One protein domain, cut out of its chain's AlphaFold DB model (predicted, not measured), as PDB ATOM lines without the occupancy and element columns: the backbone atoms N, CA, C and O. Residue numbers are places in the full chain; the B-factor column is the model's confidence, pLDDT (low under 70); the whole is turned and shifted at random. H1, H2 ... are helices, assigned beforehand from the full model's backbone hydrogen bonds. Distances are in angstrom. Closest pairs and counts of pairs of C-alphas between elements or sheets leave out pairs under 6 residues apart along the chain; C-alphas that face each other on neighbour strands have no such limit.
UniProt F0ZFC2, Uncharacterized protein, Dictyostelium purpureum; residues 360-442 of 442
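AT A GLANCE: This is residues 360 to 442 of the 442 residues of an uncharacterized protein of Dictyostelium purpureum (UniProt F0ZFC2). Two pairs of side-by-side helices, H1 with H3 and H4 with H5, cross steeply; short H2 is at one end, where residues 381 to 386 stick out. The 83 printed residues, all helix in class, have five named helices, H1 to H5 in order, and are compact: radius of gyration of the C-alphas 12.4 A, spans 36 by 25 by 22 A.

HOW THE PARTS SIT: H1, residues 362 to 372, touches H3, residues 389 to 402, at a shallow tilt of 20 degrees, opposite ways; their closest C-alphas, Tyr 369 and Leu 393, are 5.6 A apart. H2, residues 376 to 382, is close to H3 but not clearly touching: closest C-alphas Tyr 376 and Trp 390, 5.9 A. H3 only just touches H5, residues 429 to 440, with 3 pairs of C-alphas within 8 A, closest Glu 391 and Tyr 438, 7.1 A. H4, residues 413 to 426, and H5 form a hairpin. Every O i to N i+4 pair in H1 to H5 is within hydrogen-bond range.

IN THESE COORDINATES: H3 spans 19.8 A and H4 19.9 A, first to last C-alpha. H1 begins at (487.089, 274.445, 402.976); H5 ends at (487.231, 266.152, 382.281).

THE WHOLE: The printed part has no cut and no long link. Residues 360 and 442 have pLDDT under 70.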
ATOM      1  N   PRO A 360     489.047 271.206 408.347       60.66
ATOM      2  CA  PRO A 360     489.834 271.883 407.333       60.66
ATOM      3  C   PRO A 360     488.984 273.001 406.747       60.66
ATOM      4  O   PRO A 360     487.860 272.761 406.308       60.66
ATOM      5  N   ASN A 361     489.477 274.235 406.823       75.12
ATOM      6  CA  ASN A 361     488.713 275.372 406.346       75.12
ATOM      7  C   ASN A 361     488.574 275.234 404.822       75.12
ATOM      8  O   ASN A 361     489.504 275.560 404.079       75.12
ATOM      9  N   ILE A 362     487.427 274.712 404.379       81.31
ATOM     10  CA  ILE A 362     487.089 274.445 402.976       81.31
ATOM     11  C   ILE A 362     487.347 275.692 402.130       81.31
ATOM     12  O   ILE A 362     487.906 275.590 401.039       81.31
ATOM     13  N   TYR A 363     487.060 276.880 402.670       80.69
ATOM     14  CA  TYR A 363     487.292 278.150 401.989       80.69
ATOM     15  C   TYR A 363     488.767 278.413 401.691       80.69
ATOM     16  O   TYR A 363     489.086 278.961 400.638       80.69
ATOM     17  N   ASN A 364     489.685 278.009 402.575       84.06
ATOM     18  CA  ASN A 364     491.116 278.166 402.316       84.06
ATOM     19  C   ASN A 364     491.555 277.273 401.152       84.06
ATOM     20  O   ASN A 364     492.248 277.748 400.258       84.06
ATOM     21  N   ILE A 365     491.109 276.014 401.135       84.38
ATOM     22  CA  ILE A 365     491.441 275.058 400.069       84.38
ATOM     23  C   ILE A 365     490.848 275.533 398.736       84.38
ATOM     24  O   ILE A 365     491.556 275.587 397.732       84.38
ATOM     25  N   LEU A 366     489.585 275.966 398.743       85.62
ATOM     26  CA  LEU A 366     488.898 276.508 397.573       85.62
ATOM     27  C   LEU A 366     489.597 277.762 397.026       85.62
ATOM     28  O   LEU A 366     489.822 277.885 395.823       85.62
ATOM     29  N   ARG A 367     490.003 278.685 397.906       86.06
ATOM     30  CA  ARG A 367     490.737 279.895 397.514       86.06
ATOM     31  C   ARG A 367     492.078 279.562 396.866       86.06
ATOM     32  O   ARG A 367     492.449 280.196 395.878       86.06
ATOM     33  N   GLU A 368     492.817 278.597 397.414       86.00
ATOM     34  CA  GLU A 368     494.072 278.149 396.806       86.00
ATOM     35  C   GLU A 368     493.837 277.477 395.455       86.00
ATOM     36  O   GLU A 368     494.550 277.777 394.502       86.00
ATOM     37  N   TYR A 369     492.811 276.633 395.350       87.44
ATOM     38  CA  TYR A 369     492.443 275.970 394.106       87.44
ATOM     39  C   TYR A 369     492.165 276.980 392.980       87.44
ATOM     40  O   TYR A 369     492.718 276.861 391.885       87.44
ATOM     41  N   LEU A 370     491.369 278.020 393.259       84.25
ATOM     42  CA  LEU A 370     491.045 279.056 392.272       84.25
ATOM     43  C   LEU A 370     492.280 279.869 391.862       84.25
ATOM     44  O   LEU A 370     492.409 280.250 390.699       84.25
ATOM     45  N   ARG A 371     493.220 280.102 392.789       86.50
ATOM     46  CA  ARG A 371     494.494 280.776 392.491       86.50
ATOM     47  C   ARG A 371     495.357 279.960 391.525       86.50
ATOM     48  O   ARG A 371     495.950 280.537 390.619       86.50
ATOM     49  N   GLU A 372     495.433 278.645 391.721       83.88
ATOM     50  CA  GLU A 372     496.304 277.759 390.935       83.88
ATOM     51  C   GLU A 372     495.699 277.327 389.583       83.88
ATOM     52  O   GLU A 372     496.362 276.661 388.787       83.88
ATOM     53  N   PHE A 373     494.453 277.713 389.283       78.38
ATOM     54  CA  PHE A 373     493.782 277.341 388.029       78.38
ATOM     55  C   PHE A 373     494.541 277.825 386.782       78.38
ATOM     56  O   PHE A 373     494.625 277.115 385.782       78.38
ATOM     57  N   ASN A 374     495.151 279.012 386.843       76.69
ATOM     58  CA  ASN A 374     495.935 279.544 385.725       76.69
ATOM     59  C   ASN A 374     497.282 278.821 385.555       76.69
ATOM     60  O   ASN A 374     497.756 278.669 384.430       76.69
ATOM     61  N   THR A 375     497.870 278.330 386.648       80.50
ATOM     62  CA  THR A 375     499.153 277.611 386.655       80.50
ATOM     63  C   THR A 375     499.029 276.164 386.175       80.50
ATOM     64  O   THR A 375     500.009 275.596 385.693       80.50
ATOM     65  N   TYR A 376     497.829 275.574 386.228       81.25
ATOM     66  CA  TYR A 376     497.567 274.195 385.797       81.25
ATOM     67  C   TYR A 376     498.080 273.892 384.381       81.25
ATOM     68  O   TYR A 376     498.757 272.886 384.164       81.25
ATOM     69  N   LYS A 377     497.789 274.772 383.411       80.12
ATOM     70  CA  LYS A 377     498.178 274.550 382.007       80.12
ATOM     71  C   LYS A 377     499.696 274.478 381.844       80.12
ATOM     72  O   LYS A 377     500.188 273.610 381.128       80.12
ATOM     73  N   GLU A 378     500.425 275.343 382.547       82.06
ATOM     74  CA  GLU A 378     501.890 275.381 382.510       82.06
ATOM     75  C   GLU A 378     502.519 274.153 383.182       82.06
ATOM     76  O   GLU A 378     503.541 273.645 382.718       82.06
ATOM     77  N   GLU A 379     501.930 273.653 384.275       83.00
ATOM     78  CA  GLU A 379     502.397 272.427 384.933       83.00
ATOM     79  C   GLU A 379     502.150 271.189 384.066       83.00
ATOM     80  O   GLU A 379     503.050 270.359 383.912       83.00
ATOM     81  N   LYS A 380     500.970 271.089 383.441       82.69
ATOM     82  CA  LYS A 380     500.617 269.945 382.588       82.69
ATOM     83  C   LYS A 380     501.420 269.904 381.288       82.69
ATOM     84  O   LYS A 380     501.651 268.828 380.740       82.69
ATOM     85  N   GLU A 381     501.862 271.058 380.792       83.88
ATOM     86  CA  GLU A 381     502.762 271.126 379.640       83.88
ATOM     87  C   GLU A 381     504.163 270.594 379.972       83.88
ATOM     88  O   GLU A 381     504.770 269.919 379.139       83.88
ATOM     89  N   LYS A 382     504.651 270.833 381.198       86.31
ATOM     90  CA  LYS A 382     505.956 270.336 381.664       86.31
ATOM     91  C   LYS A 382     505.954 268.827 381.877       86.31
ATOM     92  O   LYS A 382     506.914 268.163 381.490       86.31
ATOM     93  N   ASP A 383     504.900 268.294 382.489       85.31
ATOM     94  CA  ASP A 383     504.751 266.858 382.716       85.31
ATOM     95  C   ASP A 383     503.274 266.450 382.676       85.31
ATOM     96  O   ASP A 383     502.485 266.756 383.570       85.31
ATOM     97  N   ARG A 384     502.896 265.730 381.617       83.88
ATOM     98  CA  ARG A 384     501.513 265.283 381.403       83.88
ATOM     99  C   ARG A 384     501.107 264.138 382.327       83.88
ATOM    100  O   ARG A 384     499.916 263.974 382.588       83.88
ATOM    101  N   ASN A 385     502.074 263.347 382.792       84.31
ATOM    102  CA  ASN A 385     501.821 262.131 383.563       84.31
ATOM    103  C   ASN A 385     501.829 262.402 385.062       84.31
ATOM    104  O   ASN A 385     501.227 261.656 385.834       84.31
ATOM    105  N   LYS A 386     502.504 263.473 385.482       86.69
ATOM    106  CA  LYS A 386     502.508 263.883 386.873       86.69
ATOM    107  C   LYS A 386     501.197 264.569 387.241       86.69
ATOM    108  O   LYS A 386     500.604 265.328 386.468       86.69
ATOM    109  N   LYS A 387     500.768 264.286 388.466       87.88
ATOM    110  CA  LYS A 387     499.684 265.006 389.110       87.88
ATOM    111  C   LYS A 387     500.105 266.461 389.335       87.88
ATOM    112  O   LYS A 387     501.185 266.719 389.867       87.88
ATOM    113  N   THR A 388     499.284 267.397 388.884       90.25
ATOM    114  CA  THR A 388     499.523 268.838 389.058       90.25
ATOM    115  C   THR A 388     499.112 269.282 390.456       90.25
ATOM    116  O   THR A 388     498.262 268.660 391.097       90.25
ATOM    117  N   ARG A 389     499.654 270.410 390.919       89.62
ATOM    118  CA  ARG A 389     499.265 270.994 392.208       89.62
ATOM    119  C   ARG A 389     497.779 271.352 392.248       89.62
ATOM    120  O   ARG A 389     497.133 271.250 393.287       89.62
ATOM    121  N   TRP A 390     497.226 271.749 391.106       90.38
ATOM    122  CA  TRP A 390     495.800 272.018 390.965       90.38
ATOM    123  C   TRP A 390     494.952 270.751 391.166       90.38
ATOM    124  O   TRP A 390     493.976 270.782 391.913       90.38
ATOM    125  N   GLU A 391     495.363 269.620 390.579       90.88
ATOM    126  CA  GLU A 391     494.709 268.318 390.793       90.88
ATOM    127  C   GLU A 391     494.824 267.880 392.268       90.88
ATOM    128  O   GLU A 391     493.876 267.337 392.826       90.88
ATOM    129  N   GLU A 392     495.950 268.149 392.940       92.44
ATOM    130  CA  GLU A 392     496.117 267.882 394.380       92.44
ATOM    131  C   GLU A 392     495.164 268.706 395.253       92.44
ATOM    132  O   GLU A 392     494.569 268.171 396.190       92.44
ATOM    133  N   LEU A 393     494.989 269.990 394.937       91.44
ATOM    134  CA  LEU A 393     494.062 270.866 395.655       91.44
ATOM    135  C   LEU A 393     492.602 270.462 395.436       91.44
ATOM    136  O   LEU A 393     491.818 270.518 396.382       91.44
ATOM    137  N   ALA A 394     492.252 270.017 394.225       91.88
ATOM    138  CA  ALA A 394     490.930 269.474 393.924       91.88
ATOM    139  C   ALA A 394     490.629 268.246 394.794       91.88
ATOM    140  O   ALA A 394     489.600 268.187 395.459       91.88
ATOM    141  N   GLU A 395     491.562 267.292 394.852       93.62
ATOM    142  CA  GLU A 395     491.389 266.079 395.654       93.62
ATOM    143  C   GLU A 395     491.253 266.393 397.141       93.62
ATOM    144  O   GLU A 395     490.340 265.885 397.781       93.62
ATOM    145  N   LYS A 396     492.065 267.311 397.673       93.06
ATOM    146  CA  LYS A 396     491.958 267.753 399.070       93.06
ATOM    147  C   LYS A 396     490.619 268.437 399.379       93.06
ATOM    148  O   LYS A 396     490.080 268.315 400.483       93.06
ATOM    149  N   LEU A 397     490.071 269.171 398.410       92.44
ATOM    150  CA  LEU A 397     488.736 269.749 398.520       92.44
ATOM    151  C   LEU A 397     487.684 268.635 398.610       92.44
ATOM    152  O   LEU A 397     486.831 268.671 399.496       92.44
ATOM    153  N   PHE A 398     487.785 267.612 397.758       93.88
ATOM    154  CA  PHE A 398     486.876 266.465 397.780       93.88
ATOM    155  C   PHE A 398     487.011 265.626 399.054       93.88
ATOM    156  O   PHE A 398     485.985 265.233 399.597       93.88
ATOM    157  N   GLU A 399     488.223 265.415 399.579       93.75
ATOM    158  CA  GLU A 399     488.455 264.782 400.891       93.75
ATOM    159  C   GLU A 399     487.650 265.481 401.984       93.75
ATOM    160  O   GLU A 399     486.928 264.845 402.753       93.75
ATOM    161  N   THR A 400     487.718 266.813 401.997       90.19
ATOM    162  CA  THR A 400     487.061 267.625 403.021       90.19
ATOM    163  C   THR A 400     485.537 267.604 402.872       90.19
ATOM    164  O   THR A 400     484.825 267.452 403.865       90.19
ATOM    165  N   ILE A 401     485.020 267.726 401.644       90.81
ATOM    166  CA  ILE A 401     483.573 267.758 401.370       90.81
ATOM    167  C   ILE A 401     482.932 266.382 401.583       90.81
ATOM    168  O   ILE A 401     481.860 266.278 402.180       90.81
ATOM    169  N   LEU A 402     483.585 265.319 401.109       91.69
ATOM    170  CA  LEU A 402     483.109 263.943 401.255       91.69
ATOM    171  C   LEU A 402     483.380 263.372 402.651       91.69
ATOM    172  O   LEU A 402     482.818 262.333 402.985       91.69
ATOM    173  N   LYS A 403     484.196 264.057 403.466       90.88
ATOM    174  CA  LYS A 403     484.630 263.620 404.801       90.88
ATOM    175  C   LYS A 403     485.297 262.243 404.759       90.88
ATOM    176  O   LYS A 403     484.936 261.347 405.518       90.88
ATOM    177  N   ILE A 404     486.255 262.089 403.848       91.31
ATOM    178  CA  ILE A 404     487.055 260.870 403.688       91.31
ATOM    179  C   ILE A 404     488.530 261.159 403.970       91.31
ATOM    180  O   ILE A 404     489.012 262.252 403.686       91.31
ATOM    181  N   ASP A 405     489.248 260.166 404.494       88.00
ATOM    182  CA  ASP A 405     490.630 260.343 404.969       88.00
ATOM    183  C   ASP A 405     491.644 260.574 403.844       88.00
ATOM    184  O   ASP A 405     492.636 261.277 404.024       88.00
ATOM    185  N   SER A 406     491.422 259.956 402.685       90.56
ATOM    186  CA  SER A 406     492.262 260.136 401.507       90.56
ATOM    187  C   SER A 406     491.438 259.927 400.252       90.56
ATOM    188  O   SER A 406     490.753 258.913 400.113       90.56
ATOM    189  N   PHE A 407     491.497 260.868 399.319       92.38
ATOM    190  CA  PHE A 407     490.790 260.753 398.060       92.38
ATOM    191  C   PHE A 407     491.663 260.020 397.041       92.38
ATOM    192  O   PHE A 407     492.746 260.462 396.678       92.38
ATOM    193  N   ASN A 408     491.166 258.890 396.539       90.38
ATOM    194  CA  ASN A 408     491.735 258.202 395.396       90.38
ATOM    195  C   ASN A 408     490.768 258.285 394.215       90.38
ATOM    196  O   ASN A 408     489.631 257.816 394.297       90.38
ATOM    197  N   ARG A 409     491.252 258.823 393.094       84.88
ATOM    198  CA  ARG A 409     490.490 258.989 391.849       84.88
ATOM    199  C   ARG A 409     489.779 257.713 391.378       84.88
ATOM    200  O   ARG A 409     488.648 257.797 390.909       84.88
ATOM    201  N   TYR A 410     490.423 256.550 391.464       87.31
ATOM    202  CA  TYR A 410     489.857 255.295 390.960       87.31
ATOM    203  C   TYR A 410     488.809 254.722 391.911       87.31
ATOM    204  O   TYR A 410     487.764 254.251 391.466       87.31
ATOM    205  N   THR A 411     489.064 254.814 393.215       90.44
ATOM    206  CA  THR A 411     488.172 254.280 394.249       90.44
ATOM    207  C   THR A 411     486.941 255.162 394.455       90.44
ATOM    208  O   THR A 411     485.835 254.656 394.616       90.44
ATOM    209  N   HIS A 412     487.106 256.486 394.416       93.44
ATOM    210  CA  HIS A 412     486.069 257.444 394.817       93.44
ATOM    211  C   HIS A 412     485.360 258.125 393.645       93.44
ATOM    212  O   HIS A 412     484.596 259.067 393.851       93.44
ATOM    213  N   LYS A 413     485.538 257.629 392.412       90.56
ATOM    214  CA  LYS A 413     484.847 258.153 391.222       90.56
ATOM    215  C   LYS A 413     483.325 258.203 391.402       90.56
ATOM    216  O   LYS A 413     482.705 259.204 391.056       90.56
ATOM    217  N   ASN A 414     482.735 257.147 391.961       92.50
ATOM    218  CA  ASN A 414     481.287 257.074 392.171       92.50
ATOM    219  C   ASN A 414     480.811 258.088 393.220       92.50
ATOM    220  O   ASN A 414     479.773 258.715 393.037       92.50
ATOM    221  N   GLU A 415     481.581 258.290 394.292       93.75
ATOM    222  CA  GLU A 415     481.271 259.298 395.312       93.75
ATOM    223  C   GLU A 415     481.384 260.718 394.748       93.75
ATOM    224  O   GLU A 415     480.539 261.565 395.030       93.75
ATOM    225  N   LEU A 416     482.357 260.962 393.866       93.38
ATOM    226  CA  LEU A 416     482.488 262.236 393.164       93.38
ATOM    227  C   LEU A 416     481.317 262.488 392.193       93.38
ATOM    228  O   LEU A 416     480.829 263.610 392.103       93.38
ATOM    229  N   GLN A 417     480.815 261.452 391.511       93.75
ATOM    230  CA  GLN A 417     479.617 261.556 390.665       93.75
ATOM    231  C   GLN A 417     478.338 261.803 391.477       93.75
ATOM    232  O   GLN A 417     477.500 262.605 391.070       93.75
ATOM    233  N   LYS A 418     478.193 261.160 392.642       95.31
ATOM    234  CA  LYS A 418     477.091 261.447 393.576       95.31
ATOM    235  C   LYS A 418     477.169 262.880 394.101       95.31
ATOM    236  O   LYS A 418     476.147 263.555 394.181       95.31
ATOM    237  N   LEU A 419     478.376 263.347 394.433       94.81
ATOM    238  CA  LEU A 419     478.604 264.732 394.830       94.81
ATOM    239  C   LEU A 419     478.198 265.693 393.710       94.81
ATOM    240  O   LEU A 419     477.480 266.637 394.001       94.81
ATOM    241  N   LEU A 420     478.571 265.421 392.457       95.00
ATOM    242  CA  LEU A 420     478.169 266.239 391.311       95.00
ATOM    243  C   LEU A 420     476.644 266.361 391.182       95.00
ATOM    244  O   LEU A 420     476.143 267.461 390.980       95.00
ATOM    245  N   ALA A 421     475.910 265.251 391.312       94.94
ATOM    246  CA  ALA A 421     474.448 265.266 391.233       94.94
ATOM    247  C   ALA A 421     473.828 266.137 392.336       94.94
ATOM    248  O   ALA A 421     473.046 267.030 392.039       94.94
ATOM    249  N   ARG A 422     474.263 265.944 393.589       95.69
ATOM    250  CA  ARG A 422     473.812 266.756 394.729       95.69
ATOM    251  C   ARG A 422     474.103 268.244 394.531       95.69
ATOM    252  O   ARG A 422     473.222 269.066 394.696       95.69
ATOM    253  N   VAL A 423     475.328 268.581 394.137       94.62
ATOM    254  CA  VAL A 423     475.771 269.971 393.932       94.62
ATOM    255  C   VAL A 423     474.961 270.659 392.831       94.62
ATOM    256  O   VAL A 423     474.662 271.847 392.934       94.62
ATOM    257  N   LYS A 424     474.563 269.905 391.801       93.06
ATOM    258  CA  LYS A 424     473.676 270.386 390.743       93.06
ATOM    259  C   LYS A 424     472.256 270.643 391.251       93.06
ATOM    260  O   LYS A 424     471.665 271.654 390.883       93.06
ATOM    261  N   ASP A 425     471.729 269.752 392.087       94.62
ATOM    262  CA  ASP A 425     470.412 269.914 392.708       94.62
ATOM    263  C   ASP A 425     470.391 271.110 393.680       94.62
ATOM    264  O   ASP A 425     469.418 271.864 393.713       94.62
ATOM    265  N   ASP A 426     471.496 271.333 394.400       93.00
ATOM    266  CA  ASP A 426     471.679 272.433 395.356       93.00
ATOM    267  C   ASP A 426     471.996 273.786 394.675       93.00
ATOM    268  O   ASP A 426     471.951 274.838 395.314       93.00
ATOM    269  N   GLY A 427     472.295 273.793 393.369       89.88
ATOM    270  CA  GLY A 427     472.611 275.006 392.603       89.88
ATOM    271  C   GLY A 427     474.000 275.598 392.884       89.88
ATOM    272  O   GLY A 427     474.238 276.781 392.631       89.88
ATOM    273  N   GLU A 428     474.936 274.794 393.391       90.62
ATOM    274  CA  GLU A 428     476.303 275.207 393.725       90.62
ATOM    275  C   GLU A 428     477.219 275.224 392.482       90.62
ATOM    276  O   GLU A 428     478.116 274.393 392.310       90.62
ATOM    277  N   ALA A 429     477.011 276.208 391.600       88.88
ATOM    278  CA  ALA A 429     477.671 276.292 390.290       88.88
ATOM    279  C   ALA A 429     479.214 276.257 390.343       88.88
ATOM    280  O   ALA A 429     479.858 275.674 389.468       88.88
ATOM    281  N   ASP A 430     479.828 276.865 391.361       85.81
ATOM    282  CA  ASP A 430     481.289 276.875 391.500       85.81
ATOM    283  C   ASP A 430     481.834 275.467 391.753       85.81
ATOM    284  O   ASP A 430     482.774 275.032 391.087       85.81
ATOM    285  N   LEU A 431     481.222 274.727 392.677       90.25
ATOM    286  CA  LEU A 431     481.641 273.371 393.000       90.25
ATOM    287  C   LEU A 431     481.304 272.400 391.859       90.25
ATOM    288  O   LEU A 431     482.109 271.520 391.554       90.25
ATOM    289  N   GLU A 432     480.182 272.611 391.162       92.75
ATOM    290  CA  GLU A 432     479.827 271.861 389.953       92.75
ATOM    291  C   GLU A 432     480.930 271.997 388.894       92.75
ATOM    292  O   GLU A 432     481.438 270.999 388.374       92.75
ATOM    293  N   ASN A 433     481.365 273.231 388.623       89.81
ATOM    294  CA  ASN A 433     482.436 273.515 387.671       89.81
ATOM    295  C   ASN A 433     483.761 272.868 388.084       89.81
ATOM    296  O   ASN A 433     484.486 272.342 387.239       89.81
ATOM    297  N   ILE A 434     484.088 272.882 389.377       90.25
ATOM    298  CA  ILE A 434     485.298 272.250 389.911       90.25
ATOM    299  C   ILE A 434     485.286 270.744 389.662       90.25
ATOM    300  O   ILE A 434     486.256 270.198 389.131       90.25
ATOM    301  N   ILE A 435     484.178 270.084 389.999       92.06
ATOM    302  CA  ILE A 435     484.029 268.640 389.824       92.06
ATOM    303  C   ILE A 435     484.065 268.280 388.337       92.06
ATOM    304  O   ILE A 435     484.811 267.383 387.950       92.06
ATOM    305  N   ASN A 436     483.330 269.007 387.491       91.94
ATOM    306  CA  ASN A 436     483.313 268.780 386.044       91.94
ATOM    307  C   ASN A 436     484.699 268.954 385.414       91.94
ATOM    308  O   ASN A 436     485.129 268.106 384.632       91.94
ATOM    309  N   ASN A 437     485.430 270.008 385.785       87.50
ATOM    310  CA  ASN A 437     486.786 270.232 385.287       87.50
ATOM    311  C   ASN A 437     487.724 269.101 385.712       87.50
ATOM    312  O   ASN A 437     488.448 268.567 384.874       87.50
ATOM    313  N   TYR A 438     487.679 268.692 386.981       89.25
ATOM    314  CA  TYR A 438     488.500 267.587 387.467       89.25
ATOM    315  C   TYR A 438     488.156 266.269 386.756       89.25
ATOM    316  O   TYR A 438     489.062 265.571 386.308       89.25
ATOM    317  N   LEU A 439     486.866 265.966 386.564       87.69
ATOM    318  CA  LEU A 439     486.395 264.793 385.817       87.69
ATOM    319  C   LEU A 439     486.740 264.845 384.319       87.69
ATOM    320  O   LEU A 439     486.882 263.794 383.714       87.69
ATOM    321  N   SER A 440     486.885 266.023 383.709       85.12
ATOM    322  CA  SER A 440     487.231 266.152 382.281       85.12
ATOM    323  C   SER A 440     488.686 265.795 381.960       85.12
ATOM    324  O   SER A 440     489.020 265.480 380.820       85.12
ATOM    325  N   ILE A 441     489.554 265.855 382.972       77.75
ATOM    326  CA  ILE A 441     490.967 265.469 382.882       77.75
ATOM    327  C   ILE A 441     491.116 263.949 383.076       77.75
ATOM    328  O   ILE A 441     492.191 263.383 382.847       77.75
ATOM    329  N   ILE A 442     490.044 263.283 383.524       64.81
ATOM    330  CA  ILE A 442     490.006 261.840 383.736       64.81
ATOM    331  C   ILE A 442     489.808 261.113 382.423       64.81
ATOM    332  O   ILE A 442     490.579 260.141 382.239       64.81
TER     333      ILE A 442